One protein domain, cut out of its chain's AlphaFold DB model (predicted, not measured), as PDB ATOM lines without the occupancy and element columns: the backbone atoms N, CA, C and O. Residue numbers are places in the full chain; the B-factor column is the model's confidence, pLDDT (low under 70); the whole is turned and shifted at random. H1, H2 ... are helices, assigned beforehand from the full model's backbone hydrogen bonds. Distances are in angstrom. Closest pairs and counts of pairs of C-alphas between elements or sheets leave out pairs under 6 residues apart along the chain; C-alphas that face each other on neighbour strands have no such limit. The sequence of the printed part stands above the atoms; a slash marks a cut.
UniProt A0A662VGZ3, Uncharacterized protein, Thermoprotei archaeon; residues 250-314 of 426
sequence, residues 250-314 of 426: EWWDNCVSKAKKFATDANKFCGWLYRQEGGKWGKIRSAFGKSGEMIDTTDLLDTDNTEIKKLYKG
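What this domain is: This is residues 250 to 314 of the 426 residues of an uncharacterized protein of Thermoprotei archaeon (UniProt A0A662VGZ3). Three short helices, H3, H1 and H2, are set at steep angles to one another with their centres in a triangle, and the rest of the printed part swings away from the end of H3 in an arc that passes through the single-turn helix H4 and comes back to H5, set beyond H2. H1 and H3 meet at a corner, near the first residues of H1 and the last of H3, while the last two helices touch no other helix, and residues 302 to 307, between and into them, stick out free. The printed part has 65 residues, with five named helices in the order H1, H2, H3, H4, H5 and no named strand; the class is all helix, and the helix packing is mostly crossed. The whole is compact, with a radius of gyration of the C-alphas of 11.0 A, and its outline is rounded, spanning 29 by 23 by 21 A.

How they stand to each other: The longest helix is H3, residues 279 to 289. It touches H1, residues 250 to 259, and their closest C-alphas are those of Trp 251 and Gly 289, 4.7 A apart. The lines of H1 and H3 are about perpendicular, at 75 degrees. H3 only just touches H2, residues 266 to 274, with 3 pairs of C-alphas within 8 A; the closest are those of Leu 273 and Arg 285, 6.3 A apart. H2 and H3 run opposite ways at a steep tilt of 54 degrees. H1 and H2 touch with 10 pairs of C-alphas within 8 A, the closest being those of Val 256 and Ala 266 at 5.1 A. They run opposite ways at a steep tilt of 58 degrees. H5, residues 306 to 313, is close to H2 but not clearly touching it: the closest C-alphas, those of Phe 269 and Leu 311, are 7.4 A apart. H2 and H5 run opposite ways at a shallow tilt of 21 degrees. H4, residues 298 to 301, is apart from H1, H2, H3 and H5, and H5 is apart from H1 and H3. Every pair of O i and N i+4 is within hydrogen-bond range in H1, H2 and H5, against 5 of 7 in H3; H4 is too short for such a pair, and its one pair of O i and N i+3 is within range.

Where its parts are: H3 has 11 residues and measures 16.3 A from C-alpha 279 to C-alpha 289, which is at (118.057, 118.894, 160.678). H1 has 10 residues, begins with C-alpha 250 at (116.035, 121.009, 167.596) and measures 14.0 A. H2 has 9 residues and measures 12.1 A from Ala 266 to Tyr 274. H4 has 4 residues and measures 5.1 A. H5 has 8 residues, measures 10.2 A and ends with C-alpha 313 at (94.624, 114.184, 152.453).

The domain as a whole: The C-alphas of Gly 292 and Gly 314 are the two farthest apart, at 29.7 A, and those of the first and last printed residues, Glu 250 and Gly 314, are 26.2 A apart. The printed part runs from 250 to 314 and has no cut. The links from H2 to H3 and from H4 to H5 are tight, with 4 residues each; those from H1 to H2, 6 residues, and from H3 to H4, 8 residues, are short, and no link is long. The mean pLDDT of the printed part is 76.6, and 25 residues are under 70: residue 278 and residues 291 to 314. The mean is 91 for H1 but 64 for H4 and 59 for H5.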
ATOM      1  N   GLU A 250     115.626 120.064 168.640       87.69
ATOM      2  CA  GLU A 250     116.035 121.009 167.596       87.69
ATOM      3  C   GLU A 250     115.684 120.519 166.180       87.69
ATOM      4  O   GLU A 250     115.166 121.284 165.367       87.69
ATOM      5  N   TRP A 251     115.888 119.227 165.897       92.06
ATOM      6  CA  TRP A 251     115.469 118.619 164.633       92.06
ATOM      7  C   TRP A 251     113.946 118.652 164.488       92.06
ATOM      8  O   TRP A 251     113.435 119.012 163.429       92.06
ATOM      9  N   TRP A 252     113.220 118.298 165.554       92.31
ATOM     10  CA  TRP A 252     111.758 118.278 165.562       92.31
ATOM     11  C   TRP A 252     111.172 119.667 165.319       92.31
ATOM     12  O   TRP A 252     110.354 119.836 164.418       92.31
ATOM     13  N   ASP A 253     111.641 120.668 166.059       91.69
ATOM     14  CA  ASP A 253     111.178 122.049 165.955       91.69
ATOM     15  C   ASP A 253     111.473 122.624 164.560       91.69
ATOM     16  O   ASP A 253     110.613 123.275 163.956       91.69
ATOM     17  N   ASN A 254     112.650 122.324 163.995       91.38
ATOM     18  CA  ASN A 254     113.020 122.742 162.642       91.38
ATOM     19  C   ASN A 254     112.154 122.046 161.576       91.38
ATOM     20  O   ASN A 254     111.618 122.704 160.678       91.38
ATOM     21  N   CYS A 255     111.938 120.733 161.715       92.12
ATOM     22  CA  CYS A 255     111.054 119.974 160.839       92.12
ATOM     23  C   CYS A 255     109.631 120.532 160.862       92.12
ATOM     24  O   CYS A 255     109.099 120.894 159.812       92.12
ATOM     25  N   VAL A 256     109.034 120.675 162.047       92.94
ATOM     26  CA  VAL A 256     107.657 121.153 162.215       92.94
ATOM     27  C   VAL A 256     107.512 122.583 161.689       92.94
ATOM     28  O   VAL A 256     106.541 122.884 160.996       92.94
ATOM     29  N   SER A 257     108.481 123.462 161.956       92.50
ATOM     30  CA  SER A 257     108.479 124.847 161.464       92.50
ATOM     31  C   SER A 257     108.484 124.926 159.933       92.50
ATOM     32  O   SER A 257     107.678 125.652 159.344       92.50
ATOM     33  N   LYS A 258     109.341 124.140 159.266       89.44
ATOM     34  CA  LYS A 258     109.396 124.086 157.796       89.44
ATOM     35  C   LYS A 258     108.159 123.390 157.209       89.44
ATOM     36  O   LYS A 258     107.606 123.877 156.222       89.44
ATOM     37  N   ALA A 259     107.694 122.306 157.830       90.06
ATOM     38  CA  ALA A 259     106.561 121.506 157.364       90.06
ATOM     39  C   ALA A 259     105.216 122.236 157.456       90.06
ATOM     40  O   ALA A 259     104.358 122.013 156.607       90.06
ATOM     41  N   LYS A 260     105.041 123.179 158.395       91.56
ATOM     42  CA  LYS A 260     103.836 124.034 158.485       91.56
ATOM     43  C   LYS A 260     103.499 124.783 157.191       91.56
ATOM     44  O   LYS A 260     102.360 125.194 157.017       91.56
ATOM     45  N   LYS A 261     104.472 124.980 156.294       88.19
ATOM     46  CA  LYS A 261     104.263 125.666 155.010       88.19
ATOM     47  C   LYS A 261     103.533 124.810 153.970       88.19
ATOM     48  O   LYS A 261     103.048 125.370 152.994       88.19
ATOM     49  N   PHE A 262     103.486 123.487 154.145       84.00
ATOM     50  CA  PHE A 262     102.943 122.573 153.135       84.00
ATOM     51  C   PHE A 262     102.130 121.396 153.698       84.00
ATOM     52  O   PHE A 262     101.249 120.900 153.006       84.00
ATOM     53  N   ALA A 263     102.385 120.940 154.926       85.81
ATOM     54  CA  ALA A 263     101.697 119.803 155.533       85.81
ATOM     55  C   ALA A 263     100.513 120.256 156.400       85.81
ATOM     56  O   ALA A 263     100.655 121.137 157.249       85.81
ATOM     57  N   THR A 264      99.367 119.590 156.241       88.00
ATOM     58  CA  THR A 264      98.139 119.824 157.023       88.00
ATOM     59  C   THR A 264      98.332 119.501 158.509       88.00
ATOM     60  O   THR A 264      97.802 120.196 159.370       88.00
ATOM     61  N   ASP A 265      99.137 118.476 158.810       88.06
ATOM     62  CA  ASP A 265      99.589 118.125 160.159       88.06
ATOM     63  C   ASP A 265     101.114 117.936 160.156       88.06
ATOM     64  O   ASP A 265     101.652 116.865 159.854       88.06
ATOM     65  N   ALA A 266     101.821 119.018 160.482       91.12
ATOM     66  CA  ALA A 266     103.280 119.054 160.499       91.12
ATOM     67  C   ALA A 266     103.896 118.044 161.488       91.12
ATOM     68  O   ALA A 266     104.969 117.509 161.213       91.12
ATOM     69  N   ASN A 267     103.224 117.733 162.603       89.50
ATOM     70  CA  ASN A 267     103.740 116.786 163.597       89.50
ATOM     71  C   ASN A 267     103.672 115.347 163.079       89.50
ATOM     72  O   ASN A 267     104.648 114.604 163.197       89.50
ATOM     73  N   LYS A 268     102.554 114.952 162.455       88.44
ATOM     74  CA  LYS A 268     102.433 113.620 161.836       88.44
ATOM     75  C   LYS A 268     103.427 113.432 160.697       88.44
ATOM     76  O   LYS A 268     104.066 112.384 160.624       88.44
ATOM     77  N   PHE A 269     103.598 114.454 159.857       90.38
ATOM     78  CA  PHE A 269     104.592 114.430 158.786       90.38
ATOM     79  C   PHE A 269     106.013 114.238 159.334       90.38
ATOM     80  O   PHE A 269     106.716 113.327 158.899       90.38
ATOM     81  N   CYS A 270     106.423 115.032 160.328       91.50
ATOM     82  CA  CYS A 270     107.760 114.929 160.918       91.50
ATOM     83  C   CYS A 270     107.984 113.605 161.659       91.50
ATOM     84  O   CYS A 270     109.073 113.039 161.578       91.50
ATOM     85  N   GLY A 271     106.950 113.065 162.313       87.12
ATOM     86  CA  GLY A 271     106.999 111.741 162.937       87.12
ATOM     87  C   GLY A 271     107.178 110.612 161.922       87.12
ATOM     88  O   GLY A 271     107.966 109.698 162.155       87.12
ATOM     89  N   TRP A 272     106.488 110.684 160.781       90.25
ATOM     90  CA  TRP A 272     106.676 109.736 159.683       90.25
ATOM     91  C   TRP A 272     108.068 109.872 159.053       90.25
ATOM     92  O   TRP A 272     108.771 108.871 158.935       90.25
ATOM     93  N   LEU A 273     108.501 111.096 158.724       87.50
ATOM     94  CA  LEU A 273     109.790 111.361 158.074       87.50
ATOM     95  C   LEU A 273     110.975 110.903 158.933       87.50
ATOM     96  O   LEU A 273     111.962 110.399 158.402       87.50
ATOM     97  N   TYR A 274     110.879 111.045 160.256       87.50
ATOM     98  CA  TYR A 274     111.936 110.619 161.172       87.50
ATOM     99  C   TYR A 274     112.129 109.095 161.208       87.50
ATOM    100  O   TYR A 274     113.241 108.636 161.450       87.50
ATOM    101  N   ARG A 275     111.078 108.313 160.929       84.56
ATOM    102  CA  ARG A 275     111.138 106.841 160.876       84.56
ATOM    103  C   ARG A 275     111.626 106.290 159.536       84.56
ATOM    104  O   ARG A 275     111.860 105.094 159.431       84.56
ATOM    105  N   GLN A 276     111.783 107.138 158.520       84.56
ATOM    106  CA  GLN A 276     112.334 106.715 157.237       84.56
ATOM    107  C   GLN A 276     113.866 106.681 157.319       84.56
ATOM    108  O   GLN A 276     114.514 107.679 157.660       84.56
ATOM    109  N   GLU A 277     114.454 105.532 156.992       74.62
ATOM    110  CA  GLU A 277     115.905 105.338 156.947       74.62
ATOM    111  C   GLU A 277     116.380 105.024 155.523       74.62
ATOM    112  O   GLU A 277     115.760 104.261 154.786       74.62
ATOM    113  N   GLY A 278     117.509 105.624 155.130       69.94
ATOM    114  CA  GLY A 278     118.151 105.377 153.836       69.94
ATOM    115  C   GLY A 278     117.503 106.064 152.619       69.94
ATOM    116  O   GLY A 278     116.477 106.741 152.694       69.94
ATOM    117  N   GLY A 279     118.164 105.938 151.463       74.44
ATOM    118  CA  GLY A 279     117.663 106.422 150.168       74.44
ATOM    119  C   GLY A 279     117.455 107.944 150.058       74.44
ATOM    120  O   GLY A 279     118.164 108.739 150.682       74.44
ATOM    121  N   LYS A 280     116.484 108.363 149.227       74.12
ATOM    122  CA  LYS A 280     116.099 109.782 149.042       74.12
ATOM    123  C   LYS A 280     115.568 110.388 150.352       74.12
ATOM    124  O   LYS A 280     115.900 111.526 150.676       74.12
ATOM    125  N   TRP A 281     114.818 109.614 151.139       76.88
ATOM    126  CA  TRP A 281     114.191 110.071 152.385       76.88
ATOM    127  C   TRP A 281     115.189 110.321 153.510       76.88
ATOM    128  O   TRP A 281     115.033 111.302 154.231       76.88
ATOM    129  N   GLY A 282     116.265 109.535 153.599       80.25
ATOM    130  CA  GLY A 282     117.370 109.819 154.517       80.25
ATOM    131  C   GLY A 282     118.022 111.181 154.247       80.25
ATOM    132  O   GLY A 282     118.247 111.950 155.180       80.25
ATOM    133  N   LYS A 283     118.245 111.536 152.970       80.06
ATOM    134  CA  LYS A 283     118.778 112.861 152.590       80.06
ATOM    135  C   LYS A 283     117.822 113.991 152.973       80.06
ATOM    136  O   LYS A 283     118.256 114.993 153.536       80.06
ATOM    137  N   ILE A 284     116.525 113.806 152.712       79.69
ATOM    138  CA  ILE A 284     115.478 114.766 153.083       79.69
ATOM    139  C   ILE A 284     115.434 114.934 154.610       79.69
ATOM    140  O   ILE A 284     115.501 116.058 155.102       79.69
ATOM    141  N   ARG A 285     115.420 113.834 155.374       84.12
ATOM    142  CA  ARG A 285     115.464 113.830 156.846       84.12
ATOM    143  C   ARG A 285     116.662 114.621 157.379       84.12
ATOM    144  O   ARG A 285     116.498 115.419 158.302       84.12
ATOM    145  N   SER A 286     117.848 114.458 156.790       82.75
ATOM    146  CA  SER A 286     119.037 115.228 157.179       82.75
ATOM    147  C   SER A 286     118.920 116.725 156.861       82.75
ATOM    148  O   SER A 286     119.348 117.542 157.674       82.75
ATOM    149  N   ALA A 287     118.311 117.105 155.734       82.75
ATOM    150  CA  ALA A 287     118.128 118.511 155.347       82.75
ATOM    151  C   ALA A 287     117.186 119.282 156.296       82.75
ATOM    152  O   ALA A 287     117.376 120.474 156.554       82.75
ATOM    153  N   PHE A 288     116.195 118.605 156.886       81.38
ATOM    154  CA  PHE A 288     115.353 119.192 157.938       81.38
ATOM    155  C   PHE A 288     116.091 119.397 159.268       81.38
ATOM    156  O   PHE A 288     115.649 120.205 160.077       81.38
ATOM    157  N   GLY A 289     117.233 118.734 159.479       74.31
ATOM    158  CA  GLY A 289     118.057 118.894 160.678       74.31
ATOM    159  C   GLY A 289     118.993 120.099 160.667       74.31
ATOM    160  O   GLY A 289     119.474 120.489 161.723       74.31
ATOM    161  N   LYS A 290     119.253 120.711 159.506       80.38
ATOM    162  CA  LYS A 290     120.173 121.849 159.382       80.38
ATOM    163  C   LYS A 290     119.418 123.180 159.376       80.38
ATOM    164  O   LYS A 290     118.441 123.371 158.636       80.38
ATOM    165  N   SER A 291     119.869 124.124 160.196       67.94
ATOM    166  CA  SER A 291     119.409 125.512 160.153       67.94
ATOM    167  C   SER A 291     119.975 126.202 158.899       67.94
ATOM    168  O   SER A 291     121.135 126.023 158.545       67.94
ATOM    169  N   GLY A 292     119.137 126.943 158.168       64.31
ATOM    170  CA  GLY A 292     119.569 127.767 157.026       64.31
ATOM    171  C   GLY A 292     119.596 127.109 155.638       64.31
ATOM    172  O   GLY A 292     119.566 127.839 154.652       64.31
ATOM    173  N   GLU A 293     119.569 125.776 155.510       68.44
ATOM    174  CA  GLU A 293     119.406 125.138 154.188       68.44
ATOM    175  C   GLU A 293     117.951 125.282 153.700       68.44
ATOM    176  O   GLU A 293     116.994 124.830 154.352       68.44
ATOM    177  N   MET A 294     117.793 125.944 152.547       63.12
ATOM    178  CA  MET A 294     116.531 126.045 151.820       63.12
ATOM    179  C   MET A 294     116.240 124.677 151.198       63.12
ATOM    180  O   MET A 294     116.996 124.197 150.360       63.12
ATOM    181  N   ILE A 295     115.178 124.023 151.662       66.88
ATOM    182  CA  ILE A 295     114.737 122.744 151.105       66.88
ATOM    183  C   ILE A 295     113.923 123.075 149.862       66.88
ATOM    184  O   ILE A 295     112.894 123.744 149.976       66.88
ATOM    185  N   ASP A 296     114.389 122.636 148.695       69.38
ATOM    186  CA  ASP A 296     113.615 122.762 147.469       69.38
ATOM    187  C   ASP A 296     112.382 121.854 147.568       69.38
ATOM    188  O   ASP A 296     112.474 120.628 147.609       69.38
ATOM    189  N   THR A 297     111.206 122.464 147.688       65.06
ATOM    190  CA  THR A 297     109.944 121.738 147.858       65.06
ATOM    191  C   THR A 297     109.492 121.038 146.580       65.06
ATOM    192  O   THR A 297     108.598 120.196 146.651       65.06
ATOM    193  N   THR A 298     110.096 121.339 145.425       66.12
ATOM    194  CA  THR A 298     109.802 120.621 144.172       66.12
ATOM    195  C   THR A 298     110.189 119.143 144.270       66.12
ATOM    196  O   THR A 298     109.423 118.274 143.862       66.12
ATOM    197  N   ASP A 299     111.271 118.835 144.988       63.19
ATOM    198  CA  ASP A 299     111.755 117.471 145.225       63.19
ATOM    199  C   ASP A 299     110.792 116.587 146.047       63.19
ATOM    200  O   ASP A 299     110.860 115.353 145.979       63.19
ATOM    201  N   LEU A 300     109.913 117.217 146.837       64.62
ATOM    202  CA  LEU A 300     108.871 116.567 147.644       64.62
ATOM    203  C   LEU A 300     107.572 116.349 146.853       64.62
ATOM    204  O   LEU A 300     106.832 115.408 147.141       64.62
ATOM    205  N   LEU A 301     107.293 117.218 145.878       60.16
ATOM    206  CA  LEU A 301     106.062 117.203 145.083       60.16
ATOM    207  C   LEU A 301     106.159 116.283 143.857       60.16
ATOM    208  O   LEU A 301     105.141 115.724 143.455       60.16
ATOM    209  N   ASP A 302     107.366 116.050 143.335       58.53
ATOM    210  CA  ASP A 302     107.604 115.143 142.199       58.53
ATOM    211  C   ASP A 302     107.599 113.652 142.579       58.53
ATOM    212  O   ASP A 302     107.618 112.771 141.717       58.53
ATOM    213  N   THR A 303     107.562 113.323 143.872       56.81
ATOM    214  CA  THR A 303     107.443 111.929 144.316       56.81
ATOM    215  C   THR A 303     105.999 111.446 144.231       56.81
ATOM    216  O   THR A 303     105.147 111.847 145.023       56.81
ATOM    217  N   ASP A 304     105.742 110.508 143.319       53.44
ATOM    218  CA  ASP A 304     104.449 109.853 143.089       53.44
ATOM    219  C   ASP A 304     104.063 108.856 144.207       53.44
ATOM    220  O   ASP A 304     103.554 107.762 143.977       53.44
ATOM    221  N   ASN A 305     104.346 109.216 145.460       63.38
ATOM    222  CA  ASN A 305     104.116 108.373 146.619       63.38
ATOM    223  C   ASN A 305     102.681 108.569 147.131       63.38
ATOM    224  O   ASN A 305     102.344 109.574 147.771       63.38
ATOM    225  N   THR A 306     101.819 107.601 146.831       60.47
ATOM    226  CA  THR A 306     100.415 107.542 147.256       60.47
ATOM    227  C   THR A 306     100.252 107.642 148.773       60.47
ATOM    228  O   THR A 306      99.264 108.218 149.223       60.47
ATOM    229  N   GLU A 307     101.217 107.175 149.569       59.31
ATOM    230  CA  GLU A 307     101.185 107.287 151.036       59.31
ATOM    231  C   GLU A 307     101.356 108.727 151.522       59.31
ATOM    232  O   GLU A 307     100.649 109.178 152.425       59.31
ATOM    233  N   ILE A 308     102.234 109.491 150.873       61.03
ATOM    234  CA  ILE A 308     102.412 110.911 151.172       61.03
ATOM    235  C   ILE A 308     101.139 111.654 150.778       61.03
ATOM    236  O   ILE A 308     100.570 112.359 151.605       61.03
ATOM    237  N   LYS A 309     100.594 111.406 149.580       61.31
ATOM    238  CA  LYS A 309      99.307 111.989 149.159       61.31
ATOM    239  C   LYS A 309      98.177 111.678 150.158       61.31
ATOM    240  O   LYS A 309      97.352 112.556 150.400       61.31
ATOM    241  N   LYS A 310      98.156 110.490 150.777       63.38
ATOM    242  CA  LYS A 310      97.196 110.127 151.840       63.38
ATOM    243  C   LYS A 310      97.425 110.887 153.147       63.38
ATOM    244  O   LYS A 310      96.452 111.313 153.758       63.38
ATOM    245  N   LEU A 311      98.672 111.131 153.549       56.38
ATOM    246  CA  LEU A 311      98.988 111.968 154.716       56.38
ATOM    247  C   LEU A 311      98.650 113.450 154.490       56.38
ATOM    248  O   LEU A 311      98.178 114.110 155.411       56.38
ATOM    249  N   TYR A 312      98.810 113.957 153.264       56.75
ATOM    250  CA  TYR A 312      98.329 115.293 152.883       56.75
ATOM    251  C   TYR A 312      96.788 115.373 152.866       56.75
ATOM    252  O   TYR A 312      96.232 116.439 153.131       56.75
ATOM    253  N   LYS A 313      96.094 114.259 152.579       56.69
ATOM    254  CA  LYS A 313      94.624 114.184 152.453       56.69
ATOM    255  C   LYS A 313      93.869 113.695 153.704       56.69
ATOM    256  O   LYS A 313      92.666 113.918 153.768       56.69
ATOM    257  N   GLY A 314      94.535 113.090 154.696       49.09
ATOM    258  CA  GLY A 314      93.975 112.784 156.024       49.09
ATOM    259  C   GLY A 314      93.307 111.409 156.250       49.09
ATOM    260  O   GLY A 314      92.360 111.350 157.030       49.09
TER     261      GLY A 314